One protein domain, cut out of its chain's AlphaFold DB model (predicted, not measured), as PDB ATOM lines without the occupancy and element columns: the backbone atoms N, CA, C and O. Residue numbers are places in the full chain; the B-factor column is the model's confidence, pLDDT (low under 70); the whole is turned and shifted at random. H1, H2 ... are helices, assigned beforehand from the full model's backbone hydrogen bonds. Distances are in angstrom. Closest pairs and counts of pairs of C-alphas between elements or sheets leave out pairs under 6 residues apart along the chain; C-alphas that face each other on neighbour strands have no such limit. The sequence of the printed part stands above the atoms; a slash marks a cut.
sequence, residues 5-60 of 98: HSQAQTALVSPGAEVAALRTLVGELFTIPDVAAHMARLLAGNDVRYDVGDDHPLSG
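This is residues 5 to 60 of the 98 residues of an uncharacterized protein of Mycobacterium mantenii (UniProt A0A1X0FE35). Three short helices are laid end to end as an open, loose U, with the longest, H2, in the middle, H1 folding back from its beginning and H3 turning off near its end, and a long tail, residues 45 to 60, leads away from H3 and folds back on itself as a loop. The tail makes much of the length of the whole, and H1 and H3, the two arms of the U, are apart. The printed part has 56 residues, with three named helices in the order H1, H2, H3 and no named strand; the class is all helix, with 33 residues in the named helices. It is extended, with a radius of gyration of the C-alphas of 15.8 A, and the C-alphas span 49 by 23 by 14 A.

The longest helix, H2, holds residues 17 to 29 and is 18.8 A long from first to last C-alpha, from C-alpha 17 at (-45.765, -26.620, 42.269) to C-alpha 29 at (-29.251, -35.323, 39.720). Before it comes H1, residues 5 to 12, 10.6 A long, beginning at C-alpha 5 at (-35.700, -34.729, 24.675). After it comes H3, residues 33 to 44, 16.3 A long, ending at C-alpha 44 at (-24.306, -30.763, 22.398). Residues 45 to 60 hold no named element.

H2 touches H1 with residues 19 to 23 alone, and the closest C-alphas of the two, those of Leu 12 and Val 19, are 6.3 A apart. H1 and H2 stand at a steep tilt of 54 degrees and run opposite ways. H2 and H3 are close but not clearly touching, with 2 pairs of C-alphas within 8 A; the closest C-alphas are those of Leu 29 and Val 35, 6.6 A apart. Their lines are about perpendicular, at 71 degrees, only just beyond a steep tilt. H1 and H3 are apart, and H3 touches no helix. In H1, H2 and H3 every O i to N i+4 pair is within hydrogen-bond range.

The two C-alphas farthest apart are those of Ala 17 and Asp 54, 49.3 A, while the first and last printed C-alphas, His 5 and Gly 60, are 22.4 A apart. The C-alphas of residues 45 to 60 lie 10 to 27 A from the mean of the C-alphas. The links from H1 to H2, with 4 residues, and from H2 to H3, with 3 residues, are tight. The printed part has no cut. The mean pLDDT of the printed part is 91.6, and no printed residue is under 70.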
ATOM      1  N   HIS A   5     -36.440 -35.660  23.829       81.19
ATOM      2  CA  HIS A   5     -35.700 -34.729  24.675       81.19
ATOM      3  C   HIS A   5     -36.327 -33.322  24.735       81.19
ATOM      4  O   HIS A   5     -36.571 -32.789  25.811       81.19
ATOM      5  N   SER A   6     -36.664 -32.734  23.585       84.06
ATOM      6  CA  SER A   6     -37.269 -31.392  23.520       84.06
ATOM      7  C   SER A   6     -38.684 -31.320  24.119       84.06
ATOM      8  O   SER A   6     -39.082 -30.290  24.666       84.06
ATOM      9  N   GLN A   7     -39.437 -32.425  24.087       89.25
ATOM     10  CA  GLN A   7     -40.727 -32.525  24.779       89.25
ATOM     11  C   GLN A   7     -40.532 -32.585  26.300       89.25
ATOM     12  O   GLN A   7     -41.207 -31.863  27.033       89.25
ATOM     13  N   ALA A   8     -39.559 -33.372  26.772       90.00
ATOM     14  CA  ALA A   8     -39.207 -33.441  28.189       90.00
ATOM     15  C   ALA A   8     -38.721 -32.086  28.736       90.00
ATOM     16  O   ALA A   8     -39.143 -31.673  29.815       90.00
ATOM     17  N   GLN A   9     -37.906 -31.347  27.975       89.25
ATOM     18  CA  GLN A   9     -37.498 -29.984  28.338       89.25
ATOM     19  C   GLN A   9     -38.703 -29.047  28.481       89.25
ATOM     20  O   GLN A   9     -38.799 -28.309  29.459       89.25
ATOM     21  N   THR A  10     -39.646 -29.114  27.537       92.62
ATOM     22  CA  THR A  10     -40.873 -28.303  27.559       92.62
ATOM     23  C   THR A  10     -41.727 -28.613  28.796       92.62
ATOM     24  O   THR A  10     -42.232 -27.704  29.458       92.62
ATOM     25  N   ALA A  11     -41.844 -29.891  29.159       91.25
ATOM     26  CA  ALA A  11     -42.532 -30.310  30.377       91.25
ATOM     27  C   ALA A  11     -41.844 -29.771  31.647       91.25
ATOM     28  O   ALA A  11     -42.521 -29.289  32.551       91.25
ATOM     29  N   LEU A  12     -40.506 -29.777  31.703       91.69
ATOM     30  CA  LEU A  12     -39.743 -29.303  32.866       91.69
ATOM     31  C   LEU A  12     -39.820 -27.785  33.093       91.69
ATOM     32  O   LEU A  12     -39.737 -27.338  34.239       91.69
ATOM     33  N   VAL A  13     -39.980 -26.984  32.035       92.06
ATOM     34  CA  VAL A  13     -40.108 -25.515  32.147       92.06
ATOM     35  C   VAL A  13     -41.545 -25.048  32.387       92.06
ATOM     36  O   VAL A  13     -41.784 -23.855  32.566       92.06
ATOM     37  N   SER A  14     -42.507 -25.973  32.406       93.19
ATOM     38  CA  SER A  14     -43.910 -25.641  32.641       93.19
ATOM     39  C   SER A  14     -44.136 -25.125  34.077       93.19
ATOM     40  O   SER A  14     -43.467 -25.565  35.018       93.19
ATOM     41  N   PRO A  15     -45.065 -24.176  34.284       92.25
ATOM     42  CA  PRO A  15     -45.414 -23.695  35.619       92.25
ATOM     43  C   PRO A  15     -46.182 -24.758  36.425       92.25
ATOM     44  O   PRO A  15     -46.908 -25.568  35.856       92.25
ATOM     45  N   GLY A  16     -46.052 -24.734  37.756       94.94
ATOM     46  CA  GLY A  16     -46.740 -25.655  38.678       94.94
ATOM     47  C   GLY A  16     -45.875 -26.023  39.885       94.94
ATOM     48  O   GLY A  16     -44.648 -26.074  39.771       94.94
ATOM     49  N   ALA A  17     -46.492 -26.263  41.046       91.62
ATOM     50  CA  ALA A  17     -45.765 -26.620  42.269       91.62
ATOM     51  C   ALA A  17     -45.111 -28.007  42.145       91.62
ATOM     52  O   ALA A  17     -43.968 -28.208  42.553       91.62
ATOM     53  N   GLU A  18     -45.799 -28.932  41.487       92.81
ATOM     54  CA  GLU A  18     -45.344 -30.287  41.195       92.81
ATOM     55  C   GLU A  18     -44.156 -30.265  40.225       92.81
ATOM     56  O   GLU A  18     -43.146 -30.930  40.449       92.81
ATOM     57  N   VAL A  19     -44.230 -29.432  39.180       95.06
ATOM     58  CA  VAL A  19     -43.127 -29.248  38.222       95.06
ATOM     59  C   VAL A  19     -41.936 -28.556  38.890       95.06
ATOM     60  O   VAL A  19     -40.786 -28.862  38.580       95.06
ATOM     61  N   ALA A  20     -42.180 -27.652  39.845       94.12
ATOM     62  CA  ALA A  20     -41.115 -27.042  40.634       94.12
ATOM     63  C   ALA A  20     -40.375 -28.062  41.507       94.12
ATOM     64  O   ALA A  20     -39.145 -28.080  41.480       94.12
ATOM     65  N   ALA A  21     -41.097 -28.944  42.201       95.56
ATOM     66  CA  ALA A  21     -40.493 -30.037  42.960       95.56
ATOM     67  C   ALA A  21     -39.693 -30.989  42.052       95.56
ATOM     68  O   ALA A  21     -38.572 -31.371  42.387       95.56
ATOM     69  N   LEU A  22     -40.224 -31.308  40.865       95.31
ATOM     70  CA  LEU A  22     -39.520 -32.120  39.873       95.31
ATOM     71  C   LEU A  22     -38.223 -31.456  39.392       95.31
ATOM     72  O   LEU A  22     -37.198 -32.126  39.309       95.31
ATOM     73  N   ARG A  23     -38.229 -30.145  39.108       95.06
ATOM     74  CA  ARG A  23     -36.999 -29.422  38.740       95.06
ATOM     75  C   ARG A  23     -35.957 -29.457  39.850       95.06
ATOM     76  O   ARG A  23     -34.779 -29.560  39.528       95.06
ATOM     77  N   THR A  24     -36.363 -29.375  41.116       96.56
ATOM     78  CA  THR A  24     -35.427 -29.502  42.243       96.56
ATOM     79  C   THR A  24     -34.761 -30.874  42.236       96.56
ATOM     80  O   THR A  24     -33.537 -30.938  42.205       96.56
ATOM     81  N   LEU A  25     -35.542 -31.956  42.152       96.19
ATOM     82  CA  LEU A  25     -35.005 -33.321  42.092       96.19
ATOM     83  C   LEU A  25     -34.084 -33.529  40.879       96.19
ATOM     84  O   LEU A  25     -33.000 -34.091  40.995       96.19
ATOM     85  N   VAL A  26     -34.494 -33.056  39.700       94.50
ATOM     86  CA  VAL A  26     -33.659 -33.115  38.492       94.50
ATOM     87  C   VAL A  26     -32.370 -32.311  38.691       94.50
ATOM     88  O   VAL A  26     -31.300 -32.776  38.311       94.50
ATOM     89  N   GLY A  27     -32.449 -31.143  39.330       95.00
ATOM     90  CA  GLY A  27     -31.293 -30.327  39.697       95.00
ATOM     91  C   GLY A  27     -30.317 -31.052  40.626       95.00
ATOM     92  O   GLY A  27     -29.111 -30.960  40.419       95.00
ATOM     93  N   GLU A  28     -30.815 -31.829  41.589       96.75
ATOM     94  CA  GLU A  28     -29.980 -32.688  42.438       96.75
ATOM     95  C   GLU A  28     -29.249 -33.754  41.612       96.75
ATOM     96  O   GLU A  28     -28.051 -33.957  41.804       96.75
ATOM     97  N   LEU A  29     -29.910 -34.372  40.626       96.44
ATOM     98  CA  LEU A  29     -29.251 -35.323  39.720       96.44
ATOM     99  C   LEU A  29     -28.129 -34.667  38.905       96.44
ATOM    100  O   LEU A  29     -27.088 -35.284  38.704       96.44
ATOM    101  N   PHE A  30     -28.295 -33.409  38.483       95.19
ATOM    102  CA  PHE A  30     -27.245 -32.654  37.786       95.19
ATOM    103  C   PHE A  30     -26.009 -32.364  38.652       95.19
ATOM    104  O   PHE A  30     -24.969 -32.003  38.105       95.19
ATOM    105  N   THR A  31     -26.075 -32.543  39.976       96.31
ATOM    106  CA  THR A  31     -24.881 -32.457  40.838       96.31
ATOM    107  C   THR A  31     -23.987 -33.697  40.742       96.31
ATOM    108  O   THR A  31     -22.825 -33.645  41.141       96.31
ATOM    109  N   ILE A  32     -24.496 -34.798  40.177       97.94
ATOM    110  CA  ILE A  32     -23.736 -36.025  39.932       97.94
ATOM    111  C   ILE A  32     -22.923 -35.840  38.636       97.94
ATOM    112  O   ILE A  32     -23.526 -35.676  37.569       97.94
ATOM    113  N   PRO A  33     -21.575 -35.902  38.678       95.12
ATOM    114  CA  PRO A  33     -20.730 -35.596  37.520       95.12
ATOM    115  C   PRO A  33     -21.059 -36.407  36.262       95.12
ATOM    116  O   PRO A  33     -21.125 -35.848  35.169       95.12
ATOM    117  N   ASP A  34     -21.336 -37.705  36.408       94.12
ATOM    118  CA  ASP A  34     -21.641 -38.582  35.273       94.12
ATOM    119  C   ASP A  34     -22.967 -38.222  34.589       94.12
ATOM    120  O   ASP A  34     -23.067 -38.265  33.358       94.12
ATOM    121  N   VAL A  35     -23.972 -37.810  35.370       94.75
ATOM    122  CA  VAL A  35     -25.270 -37.353  34.852       94.75
ATOM    123  C   VAL A  35     -25.094 -36.037  34.106       94.75
ATOM    124  O   VAL A  35     -25.560 -35.904  32.973       94.75
ATOM    125  N   ALA A  36     -24.371 -35.086  34.700       94.06
ATOM    126  CA  ALA A  36     -24.069 -33.813  34.058       94.06
ATOM    127  C   ALA A  36     -23.313 -34.016  32.736       94.06
ATOM    128  O   ALA A  36     -23.683 -33.435  31.715       94.06
ATOM    129  N   ALA A  37     -22.306 -34.893  32.721       89.94
ATOM    130  CA  ALA A  37     -21.526 -35.202  31.530       89.94
ATOM    131  C   ALA A  37     -22.368 -35.882  30.437       89.94
ATOM    132  O   ALA A  37     -22.223 -35.560  29.258       89.94
ATOM    133  N   HIS A  38     -23.266 -36.800  30.807       89.75
ATOM    134  CA  HIS A  38     -24.191 -37.419  29.858       89.75
ATOM    135  C   HIS A  38     -25.135 -36.388  29.228       89.75
ATOM    136  O   HIS A  38     -25.235 -36.321  28.004       89.75
ATOM    137  N   MET A  39     -25.765 -35.544  30.049       90.38
ATOM    138  CA  MET A  39     -26.674 -34.504  29.565       90.38
ATOM    139  C   MET A  39     -25.955 -33.474  28.690       90.38
ATOM    140  O   MET A  39     -26.510 -33.051  27.680       90.38
ATOM    141  N   ALA A  40     -24.712 -33.111  29.022       89.19
ATOM    142  CA  ALA A  40     -23.898 -32.225  28.196       89.19
ATOM    143  C   ALA A  40     -23.624 -32.820  26.804       89.19
ATOM    144  O   ALA A  40     -23.758 -32.110  25.810       89.19
ATOM    145  N   ARG A  41     -23.300 -34.119  26.713       86.00
ATOM    146  CA  ARG A  41     -23.104 -34.803  25.421       86.00
ATOM    147  C   ARG A  41     -24.389 -34.840  24.592       86.00
ATOM    148  O   ARG A  41     -24.345 -34.452  23.429       86.00
ATOM    149  N   LEU A  42     -25.504 -35.225  25.218       86.56
ATOM    150  CA  LEU A  42     -26.827 -35.297  24.586       86.56
ATOM    151  C   LEU A  42     -27.286 -33.934  24.047       86.56
ATOM    152  O   LEU A  42     -27.811 -33.835  22.943       86.56
ATOM    153  N   LEU A  43     -27.089 -32.868  24.827       86.94
ATOM    154  CA  LEU A  43     -27.474 -31.507  24.444       86.94
ATOM    155  C   LEU A  43     -26.570 -30.919  23.355       86.94
ATOM    156  O   LEU A  43     -27.053 -30.173  22.507       86.94
ATOM    157  N   ALA A  44     -25.272 -31.233  23.386       85.44
ATOM    158  CA  ALA A  44     -24.306 -30.763  22.398       85.44
ATOM    159  C   ALA A  44     -24.386 -31.523  21.061       85.44
ATOM    160  O   ALA A  44     -23.808 -31.068  20.078       85.44
ATOM    161  N   GLY A  45     -25.075 -32.670  21.016       82.88
ATOM    162  CA  GLY A  45     -25.090 -33.563  19.852       82.88
ATOM    163  C   GLY A  45     -23.767 -34.303  19.632       82.88
ATOM    164  O   GLY A  45     -23.538 -34.858  18.559       82.88
ATOM    165  N   ASN A  46     -22.894 -34.330  20.643       82.88
ATOM    166  CA  ASN A  46     -21.601 -35.019  20.595       82.88
ATOM    167  C   ASN A  46     -21.723 -36.521  20.916       82.88
ATOM    168  O   ASN A  46     -20.717 -37.206  21.086       82.88
ATOM    169  N   ASP A  47     -22.945 -37.029  21.047       82.25
ATOM    170  CA  ASP A  47     -23.282 -38.424  21.321       82.25
ATOM    171  C   ASP A  47     -23.755 -39.201  20.075       82.25
ATOM    172  O   ASP A  47     -24.163 -40.359  20.181       82.25
ATOM    173  N   VAL A  48     -23.675 -38.600  18.886       88.44
ATOM    174  CA  VAL A  48     -24.039 -39.258  17.627       88.44
ATOM    175  C   VAL A  48     -22.884 -40.131  17.133       88.44
ATOM    176  O   VAL A  48     -21.821 -39.619  16.788       88.44
ATOM    177  N   ARG A  49     -23.107 -41.447  17.050       91.06
ATOM    178  CA  ARG A  49     -22.188 -42.407  16.419       91.06
ATOM    179  C   ARG A  49     -22.737 -42.851  15.064       91.06
ATOM    180  O   ARG A  49     -23.859 -43.348  14.987       91.06
ATOM    181  N   TYR A  50     -21.934 -42.718  14.015       90.69
ATOM    182  CA  TYR A  50     -22.225 -43.270  12.694       90.69
ATOM    183  C   TYR A  50     -21.839 -44.751  12.617       90.69
ATOM    184  O   TYR A  50     -20.806 -45.160  13.146       90.69
ATOM    185  N   ASP A  51     -22.656 -45.556  11.938       92.62
ATOM    186  CA  ASP A  51     -22.258 -46.909  11.551       92.62
ATOM    187  C   ASP A  51     -21.300 -46.820  10.358       92.62
ATOM    188  O   ASP A  51     -21.680 -46.375   9.273       92.62
ATOM    189  N   VAL A  52     -20.040 -47.184  10.590       93.56
ATOM    190  CA  VAL A  52     -18.959 -47.143   9.594       93.56
ATOM    191  C   VAL A  52     -18.459 -48.542   9.218       93.56
ATOM    192  O   VAL A  52     -17.494 -48.660   8.469       93.56
ATOM    193  N   GLY A  53     -19.127 -49.602   9.693       93.50
ATOM    194  CA  GLY A  53     -18.785 -50.986   9.354       93.50
ATOM    195  C   GLY A  53     -17.498 -51.516   9.995       93.50
ATOM    196  O   GLY A  53     -16.905 -52.452   9.458       93.50
ATOM    197  N   ASP A  54     -17.059 -50.937  11.116       93.00
ATOM    198  CA  ASP A  54     -15.908 -51.407  11.893       93.00
ATOM    199  C   ASP A  54     -16.200 -51.449  13.411       93.00
ATOM    200  O   ASP A  54     -17.114 -50.778  13.905       93.00
ATOM    201  N   ASP A  55     -15.400 -52.232  14.145       91.31
ATOM    202  CA  ASP A  55     -15.568 -52.491  15.585       91.31
ATOM    203  C   ASP A  55     -14.641 -51.656  16.491       91.31
ATOM    204  O   ASP A  55     -14.566 -51.885  17.703       91.31
ATOM    205  N   HIS A  56     -13.901 -50.685  15.949       90.75
ATOM    206  CA  HIS A  56     -12.990 -49.889  16.762       90.75
ATOM    207  C   HIS A  56     -13.785 -48.976  17.726       90.75
ATOM    208  O   HIS A  56     -14.781 -48.355  17.333       90.75
ATOM    209  N   PRO A  57     -13.374 -48.833  19.007       91.19
ATOM    210  CA  PRO A  57     -14.155 -48.093  20.005       91.19
ATOM    211  C   PRO A  57     -14.452 -46.633  19.637       91.19
ATOM    212  O   PRO A  57     -15.513 -46.118  19.997       91.19
ATOM    213  N   LEU A  58     -13.531 -45.983  18.917       90.56
ATOM    214  CA  LEU A  58     -13.639 -44.580  18.494       90.56
ATOM    215  C   LEU A  58     -14.289 -44.388  17.120       90.56
ATOM    216  O   LEU A  58     -14.565 -43.257  16.730       90.56
ATOM    217  N   SER A  59     -14.546 -45.463  16.384       93.62
ATOM    218  CA  SER A  59     -15.070 -45.344  15.031       93.62
ATOM    219  C   SER A  59     -16.507 -44.851  14.992       93.62
ATOM    220  O   SER A  59     -17.341 -45.210  15.829       93.62
ATOM    221  N   GLY A  60     -16.777 -43.994  14.009       91.44
ATOM    222  CA  GLY A  60     -18.077 -43.361  13.810       91.44
ATOM    223  C   GLY A  60     -18.406 -42.229  14.785       91.44
ATOM    224  O   GLY A  60     -19.417 -41.559  14.586       91.44
TER     225      GLY A  60